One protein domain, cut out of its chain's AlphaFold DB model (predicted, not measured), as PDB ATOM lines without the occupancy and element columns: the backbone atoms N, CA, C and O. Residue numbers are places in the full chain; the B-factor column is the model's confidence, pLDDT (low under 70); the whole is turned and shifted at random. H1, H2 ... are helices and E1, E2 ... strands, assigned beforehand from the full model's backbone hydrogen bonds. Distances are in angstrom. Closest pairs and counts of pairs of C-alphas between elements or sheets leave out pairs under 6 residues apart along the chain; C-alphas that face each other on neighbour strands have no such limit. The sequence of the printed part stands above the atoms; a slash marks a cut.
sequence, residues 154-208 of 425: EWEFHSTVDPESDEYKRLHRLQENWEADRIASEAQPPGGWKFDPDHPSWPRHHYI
ATOM      1  N   GLU A 154     214.814 239.878 154.598       96.25
ATOM      2  CA  GLU A 154     214.729 238.483 154.188       96.25
ATOM      3  C   GLU A 154     215.548 238.269 152.915       96.25
ATOM      4  O   GLU A 154     215.322 238.913 151.890       96.25
ATOM      5  N   TRP A 155     216.503 237.346 152.970       97.06
ATOM      6  CA  TRP A 155     217.356 237.007 151.836       97.06
ATOM      7  C   TRP A 155     216.765 235.822 151.067       97.06
ATOM      8  O   TRP A 155     216.597 234.741 151.631       97.06
ATOM      9  N   GLU A 156     216.493 235.986 149.765       97.38
ATOM     10  CA  GLU A 156     215.825 234.950 148.948       97.38
ATOM     11  C   GLU A 156     216.597 233.621 148.935       97.38
ATOM     12  O   GLU A 156     216.011 232.542 148.831       97.38
ATOM     13  N   PHE A 157     217.927 233.677 149.033       97.19
ATOM     14  CA  PHE A 157     218.760 232.482 148.942       97.19
ATOM     15  C   PHE A 157     218.659 231.575 150.174       97.19
ATOM     16  O   PHE A 157     218.894 230.377 150.045       97.19
ATOM     17  N   HIS A 158     218.242 232.099 151.335       96.94
ATOM     18  CA  HIS A 158     218.022 231.282 152.534       96.94
ATOM     19  C   HIS A 158     216.898 230.256 152.353       96.94
ATOM     20  O   HIS A 158     216.932 229.201 152.980       96.94
ATOM     21  N   SER A 159     215.908 230.542 151.500       96.19
ATOM     22  CA  SER A 159     214.781 229.638 151.236       96.19
ATOM     23  C   SER A 159     214.928 228.832 149.943       96.19
ATOM     24  O   SER A 159     214.253 227.815 149.780       96.19
ATOM     25  N   THR A 160     215.793 229.263 149.019       96.69
ATOM     26  CA  THR A 160     215.875 228.700 147.659       96.69
ATOM     27  C   THR A 160     217.131 227.878 147.380       96.69
ATOM     28  O   THR A 160     217.117 227.069 146.451       96.69
ATOM     29  N   VAL A 161     218.201 228.045 148.163       97.38
ATOM     30  CA  VAL A 161     219.500 227.394 147.935       97.38
ATOM     31  C   VAL A 161     219.829 226.455 149.098       97.38
ATOM     32  O   VAL A 161     219.633 226.802 150.258       97.38
ATOM     33  N   ASP A 162     220.345 225.262 148.787       97.56
ATOM     34  CA  ASP A 162     220.775 224.278 149.790       97.56
ATOM     35  C   ASP A 162     221.930 224.837 150.654       97.56
ATOM     36  O   ASP A 162     222.964 225.205 150.077       97.56
ATOM     37  N   PRO A 163     221.804 224.886 152.000       97.31
ATOM     38  CA  PRO A 163     222.823 225.438 152.897       97.31
ATOM     39  C   PRO A 163     224.223 224.830 152.756       97.31
ATOM     40  O   PRO A 163     225.224 225.515 152.968       97.31
ATOM     41  N   GLU A 164     224.317 223.557 152.365       96.25
ATOM     42  CA  GLU A 164     225.607 222.868 152.216       96.25
ATOM     43  C   GLU A 164     226.318 223.187 150.890       96.25
ATOM     44  O   GLU A 164     227.514 222.907 150.729       96.25
ATOM     45  N   SER A 165     225.611 223.806 149.941       97.88
ATOM     46  CA  SER A 165     226.143 224.116 148.617       97.88
ATOM     47  C   SER A 165     227.201 225.227 148.643       97.88
ATOM     48  O   SER A 165     227.164 226.167 149.441       97.88
ATOM     49  N   ASP A 166     228.144 225.164 147.701       97.75
ATOM     50  CA  ASP A 166     229.135 226.233 147.513       97.75
ATOM     51  C   ASP A 166     228.486 227.556 147.076       97.75
ATOM     52  O   ASP A 166     229.007 228.638 147.358       97.75
ATOM     53  N   GLU A 167     227.321 227.484 146.424       97.38
ATOM     54  CA  GLU A 167     226.539 228.658 146.050       97.38
ATOM     55  C   GLU A 167     225.990 229.389 147.278       97.38
ATOM     56  O   GLU A 167     226.152 230.608 147.364       97.38
ATOM     57  N   TYR A 168     225.440 228.664 148.260       97.69
ATOM     58  CA  TYR A 168     224.988 229.246 149.526       97.69
ATOM     59  C   TYR A 168     226.137 229.948 150.251       97.69
ATOM     60  O   TYR A 168     226.021 231.118 150.612       97.69
ATOM     61  N   LYS A 169     227.295 229.286 150.380       96.25
ATOM     62  CA  LYS A 169     228.491 229.870 151.017       96.25
ATOM     63  C   LYS A 169     228.953 231.146 150.310       96.25
ATOM     64  O   LYS A 169     229.358 232.104 150.966       96.25
ATOM     65  N   ARG A 170     228.892 231.179 148.973       97.69
ATOM     66  CA  ARG A 170     229.218 232.374 148.180       97.69
ATOM     67  C   ARG A 170     228.227 233.511 148.438       97.69
ATOM     68  O   ARG A 170     228.665 234.642 148.630       97.69
ATOM     69  N   LEU A 171     226.923 233.230 148.428       97.44
ATOM     70  CA  LEU A 171     225.872 234.230 148.647       97.44
ATOM     71  C   LEU A 171     225.879 234.762 150.085       97.44
ATOM     72  O   LEU A 171     225.772 235.968 150.274       97.44
ATOM     73  N   HIS A 172     226.140 233.903 151.071       96.50
ATOM     74  CA  HIS A 172     226.316 234.296 152.467       96.50
ATOM     75  C   HIS A 172     227.488 235.273 152.650       96.50
ATOM     76  O   HIS A 172     227.338 236.310 153.286       96.50
ATOM     77  N   ARG A 173     228.642 235.020 152.014       96.25
ATOM     78  CA  ARG A 173     229.762 235.985 152.019       96.25
ATOM     79  C   ARG A 173     229.393 237.322 151.372       96.25
ATOM     80  O   ARG A 173     229.874 238.368 151.794       96.25
ATOM     81  N   LEU A 174     228.564 237.306 150.326       97.00
ATOM     82  CA  LEU A 174     228.084 238.542 149.704       97.00
ATOM     83  C   LEU A 174     227.103 239.299 150.610       97.00
ATOM     84  O   LEU A 174     227.154 240.525 150.618       97.00
ATOM     85  N   GLN A 175     226.271 238.602 151.389       96.56
ATOM     86  CA  GLN A 175     225.454 239.213 152.442       96.56
ATOM     87  C   GLN A 175     226.336 239.877 153.512       96.56
ATOM     88  O   GLN A 175     226.096 241.026 153.866       96.56
ATOM     89  N   GLU A 176     227.381 239.201 153.999       94.75
ATOM     90  CA  GLU A 176     228.308 239.775 154.990       94.75
ATOM     91  C   GLU A 176     228.973 241.060 154.468       94.75
ATOM     92  O   GLU A 176     229.050 242.064 155.179       94.75
ATOM     93  N   ASN A 177     229.400 241.057 153.200       95.25
ATOM     94  CA  ASN A 177     229.957 242.243 152.547       95.25
ATOM     95  C   ASN A 177     228.917 243.363 152.404       95.25
ATOM     96  O   ASN A 177     229.231 244.519 152.678       95.25
ATOM     97  N   TRP A 178     227.683 243.029 152.020       96.25
ATOM     98  CA  TRP A 178     226.578 243.986 151.939       96.25
ATOM     99  C   TRP A 178     226.313 244.650 153.297       96.25
ATOM    100  O   TRP A 178     226.167 245.869 153.379       96.25
ATOM    101  N   GLU A 179     226.306 243.876 154.388       93.12
ATOM    102  CA  GLU A 179     226.101 244.404 155.740       93.12
ATOM    103  C   GLU A 179     227.254 245.312 156.183       93.12
ATOM    104  O   GLU A 179     227.009 246.367 156.777       93.12
ATOM    105  N   ALA A 180     228.497 244.937 155.872       90.06
ATOM    106  CA  ALA A 180     229.677 245.749 156.152       90.06
ATOM    107  C   ALA A 180     229.643 247.085 155.396       90.06
ATOM    108  O   ALA A 180     229.865 248.137 156.002       90.06
ATOM    109  N   ASP A 181     229.298 247.059 154.107       93.56
ATOM    110  CA  ASP A 181     229.185 248.247 153.261       93.56
ATOM    111  C   ASP A 181     228.040 249.161 153.721       93.56
ATOM    112  O   ASP A 181     228.225 250.379 153.814       93.56
ATOM    113  N   ARG A 182     226.894 248.595 154.127       93.62
ATOM    114  CA  ARG A 182     225.796 249.355 154.743       93.62
ATOM    115  C   ARG A 182     226.260 250.074 156.010       93.62
ATOM    116  O   ARG A 182     226.072 251.285 156.120       93.62
ATOM    117  N   ILE A 183     226.900 249.365 156.945       87.75
ATOM    118  CA  ILE A 183     227.406 249.948 158.204       87.75
ATOM    119  C   ILE A 183     228.449 251.033 157.917       87.75
ATOM    120  O   ILE A 183     228.424 252.101 158.533       87.75
ATOM    121  N   ALA A 184     229.356 250.778 156.973       88.00
ATOM    122  CA  ALA A 184     230.362 251.745 156.566       88.00
ATOM    123  C   ALA A 184     229.713 253.012 155.997       88.00
ATOM    124  O   ALA A 184     230.149 254.107 156.349       88.00
ATOM    125  N   SER A 185     228.658 252.869 155.186       91.94
ATOM    126  CA  SER A 185     227.896 253.983 154.610       91.94
ATOM    127  C   SER A 185     227.185 254.830 155.674       91.94
ATOM    128  O   SER A 185     227.247 256.058 155.623       91.94
ATOM    129  N   GLU A 186     226.603 254.197 156.699       86.75
ATOM    130  CA  GLU A 186     225.932 254.867 157.825       86.75
ATOM    131  C   GLU A 186     226.910 255.628 158.728       86.75
ATOM    132  O   GLU A 186     226.558 256.645 159.329       86.75
ATOM    133  N   ALA A 187     228.152 255.152 158.825       84.88
ATOM    134  CA  ALA A 187     229.196 255.790 159.616       84.88
ATOM    135  C   ALA A 187     229.854 256.993 158.914       84.88
ATOM    136  O   ALA A 187     230.666 257.686 159.539       84.88
ATOM    137  N   GLN A 188     229.554 257.244 157.634       83.88
ATOM    138  CA  GLN A 188     230.235 258.278 156.856       83.88
ATOM    139  C   GLN A 188     229.772 259.698 157.201       83.88
ATOM    140  O   GLN A 188     228.607 259.928 157.527       83.88
ATOM    141  N   PRO A 189     230.670 260.695 157.083       86.00
ATOM    142  CA  PRO A 189     230.266 262.092 157.121       86.00
ATOM    143  C   PRO A 189     229.384 262.449 155.906       86.00
ATOM    144  O   PRO A 189     229.469 261.796 154.859       86.00
ATOM    145  N   PRO A 190     228.572 263.520 155.996       86.44
ATOM    146  CA  PRO A 190     227.798 264.020 154.862       86.44
ATOM    147  C   PRO A 190     228.699 264.274 153.640       86.44
ATOM    148  O   PRO A 190     229.684 265.002 153.746       86.44
ATOM    149  N   GLY A 191     228.360 263.686 152.487       88.44
ATOM    150  CA  GLY A 191     229.132 263.814 151.238       88.44
ATOM    151  C   GLY A 191     230.054 262.635 150.894       88.44
ATOM    152  O   GLY A 191     230.810 262.737 149.930       88.44
ATOM    153  N   GLY A 192     229.999 261.537 151.656       91.88
ATOM    154  CA  GLY A 192     230.680 260.276 151.345       91.88
ATOM    155  C   GLY A 192     230.137 259.528 150.114       91.88
ATOM    156  O   GLY A 192     229.274 260.026 149.384       91.88
ATOM    157  N   TRP A 193     230.655 258.320 149.866       91.44
ATOM    158  CA  TRP A 193     230.150 257.464 148.787       91.44
ATOM    159  C   TRP A 193     228.735 256.972 149.118       91.44
ATOM    160  O   TRP A 193     228.338 256.901 150.280       91.44
ATOM    161  N   LYS A 194     227.945 256.667 148.086       92.38
ATOM    162  CA  LYS A 194     226.563 256.203 148.254       92.38
ATOM    163  C   LYS A 194     226.515 254.689 148.136       92.38
ATOM    164  O   LYS A 194     226.850 254.154 147.083       92.38
ATOM    165  N   PHE A 195     226.090 254.030 149.207       95.62
ATOM    166  CA  PHE A 195     225.742 252.617 149.179       95.62
ATOM    167  C   PHE A 195     224.389 252.438 148.497       95.62
ATOM    168  O   PHE A 195     223.411 253.074 148.888       95.62
ATOM    169  N   ASP A 196     224.365 251.606 147.457       96.38
ATOM    170  CA  ASP A 196     223.144 251.182 146.781       96.38
ATOM    171  C   ASP A 196     222.798 249.764 147.259       96.38
ATOM    172  O   ASP A 196     223.454 248.804 146.828       96.38
ATOM    173  N   PRO A 197     221.834 249.619 148.189       95.38
ATOM    174  CA  PRO A 197     221.480 248.318 148.733       95.38
ATOM    175  C   PRO A 197     220.906 247.391 147.663       95.38
ATOM    176  O   PRO A 197     221.161 246.194 147.731       95.38
ATOM    177  N   ASP A 198     220.232 247.932 146.645       96.38
ATOM    178  CA  ASP A 198     219.508 247.177 145.617       96.38
ATOM    179  C   ASP A 198     220.372 246.865 144.381       96.38
ATOM    180  O   ASP A 198     219.874 246.396 143.350       96.38
ATOM    181  N   HIS A 199     221.685 247.120 144.452       97.25
ATOM    182  CA  HIS A 199     222.575 246.902 143.318       97.25
ATOM    183  C   HIS A 199     222.581 245.415 142.884       97.25
ATOM    184  O   HIS A 199     222.760 244.531 143.725       97.25
ATOM    185  N   PRO A 200     222.493 245.089 141.575       97.19
ATOM    186  CA  PRO A 200     222.386 243.704 141.086       97.19
ATOM    187  C   PRO A 200     223.558 242.768 141.414       97.19
ATOM    188  O   PRO A 200     223.480 241.569 141.144       97.19
ATOM    189  N   SER A 201     224.672 243.298 141.926       96.19
ATOM    190  CA  SER A 201     225.793 242.482 142.415       96.19
ATOM    191  C   SER A 201     225.502 241.810 143.754       96.19
ATOM    192  O   SER A 201     226.212 240.873 144.122       96.19
ATOM    193  N   TRP A 202     224.507 242.300 144.490       97.81
ATOM    194  CA  TRP A 202     224.124 241.775 145.788       97.81
ATOM    195  C   TRP A 202     223.128 240.621 145.655       97.81
ATOM    196  O   TRP A 202     222.388 240.544 144.668       97.81
ATOM    197  N   PRO A 203     223.089 239.697 146.630       97.75
ATOM    198  CA  PRO A 203     222.040 238.694 146.683       97.75
ATOM    199  C   PRO A 203     220.672 239.377 146.767       97.75
ATOM    200  O   PRO A 203     220.516 240.426 147.396       97.75
ATOM    201  N   ARG A 204     219.666 238.783 146.125       97.75
ATOM    202  CA  ARG A 204     218.302 239.312 146.185       97.75
ATOM    203  C   ARG A 204     217.776 239.247 147.613       97.75
ATOM    204  O   ARG A 204     217.927 238.224 148.289       97.75
ATOM    205  N   HIS A 205     217.148 240.328 148.038       96.75
ATOM    206  CA  HIS A 205     216.586 240.473 149.368       96.75
ATOM    207  C   HIS A 205     215.332 241.337 149.329       96.75
ATOM    208  O   HIS A 205     215.130 242.112 148.394       96.75
ATOM    209  N   HIS A 206     214.498 241.182 150.353       95.50
ATOM    210  CA  HIS A 206     213.268 241.937 150.539       95.50
ATOM    211  C   HIS A 206     213.264 242.563 151.923       95.50
ATOM    212  O   HIS A 206     213.607 241.918 152.915       95.50
ATOM    213  N   TYR A 207     212.846 243.821 151.987       94.00
ATOM    214  CA  TYR A 207     212.597 244.494 153.249       94.00
ATOM    215  C   TYR A 207     211.261 244.015 153.815       94.00
ATOM    216  O   TYR A 207     210.215 244.181 153.184       94.00
ATOM    217  N   ILE A 208     211.292 243.430 155.008       93.12
ATOM    218  CA  ILE A 208     210.088 243.139 155.772       93.12
ATOM    219  C   ILE A 208     209.629 244.474 156.348       93.12
ATOM    220  O   ILE A 208     210.241 245.021 157.269       93.12
TER     221      ILE A 208
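Overview. This is residues 154 to 208 of the 425 residues of an uncharacterized protein of Hyaloscypha bicolor E (UniProt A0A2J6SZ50). One long helix, H2, makes the length of a loose, elongated domain, and the chain folds back along it from both ends. Short H1 lies by the first part of H2, and a long link returns from the far end, where residues 187 to 192 stick out, to strand E1 beside residues 154 to 155. The printed part has 55 residues, in the order H1, H2, E1, mostly helix, with a radius of gyration of the C-alphas of 12.9 A and spans of 41 by 21 by 17 A.

Arrangement. Residues 154 to 155 pair antiparallel with residues 205 to 206 of E1, residues 205 to 208, which pairs with no named strand. H1, residues 157 to 160, only just touches H2, residues 166 to 186, with 3 pairs of C-alphas within 8 A; residues 168 to 171 alone of H2 take part, and the closest C-alphas, of Phe 157 and Tyr 168, are 7.0 A apart. H1 and E1 are only just apart, at 8.3 A; H2 and E1 are apart. In H2 every O i to N i+4 pair is within hydrogen-bond range; H1 is too short for one.

Along the chain. H1 begins at C-alpha 157 (218.760, 232.482, 148.942). H2 is 30.6 A long. E1, 9.5 A long, ends at C-alpha 208 (210.088, 243.139, 155.772).

Size, cuts and confidence. The C-alphas farthest apart, of Glu 164 and Pro 190, are 41.3 A apart. The printed part has no cut; the link H1 to H2 is tight, and H2 to E1, 18 residues, is long. No printed residue is under 70 in pLDDT.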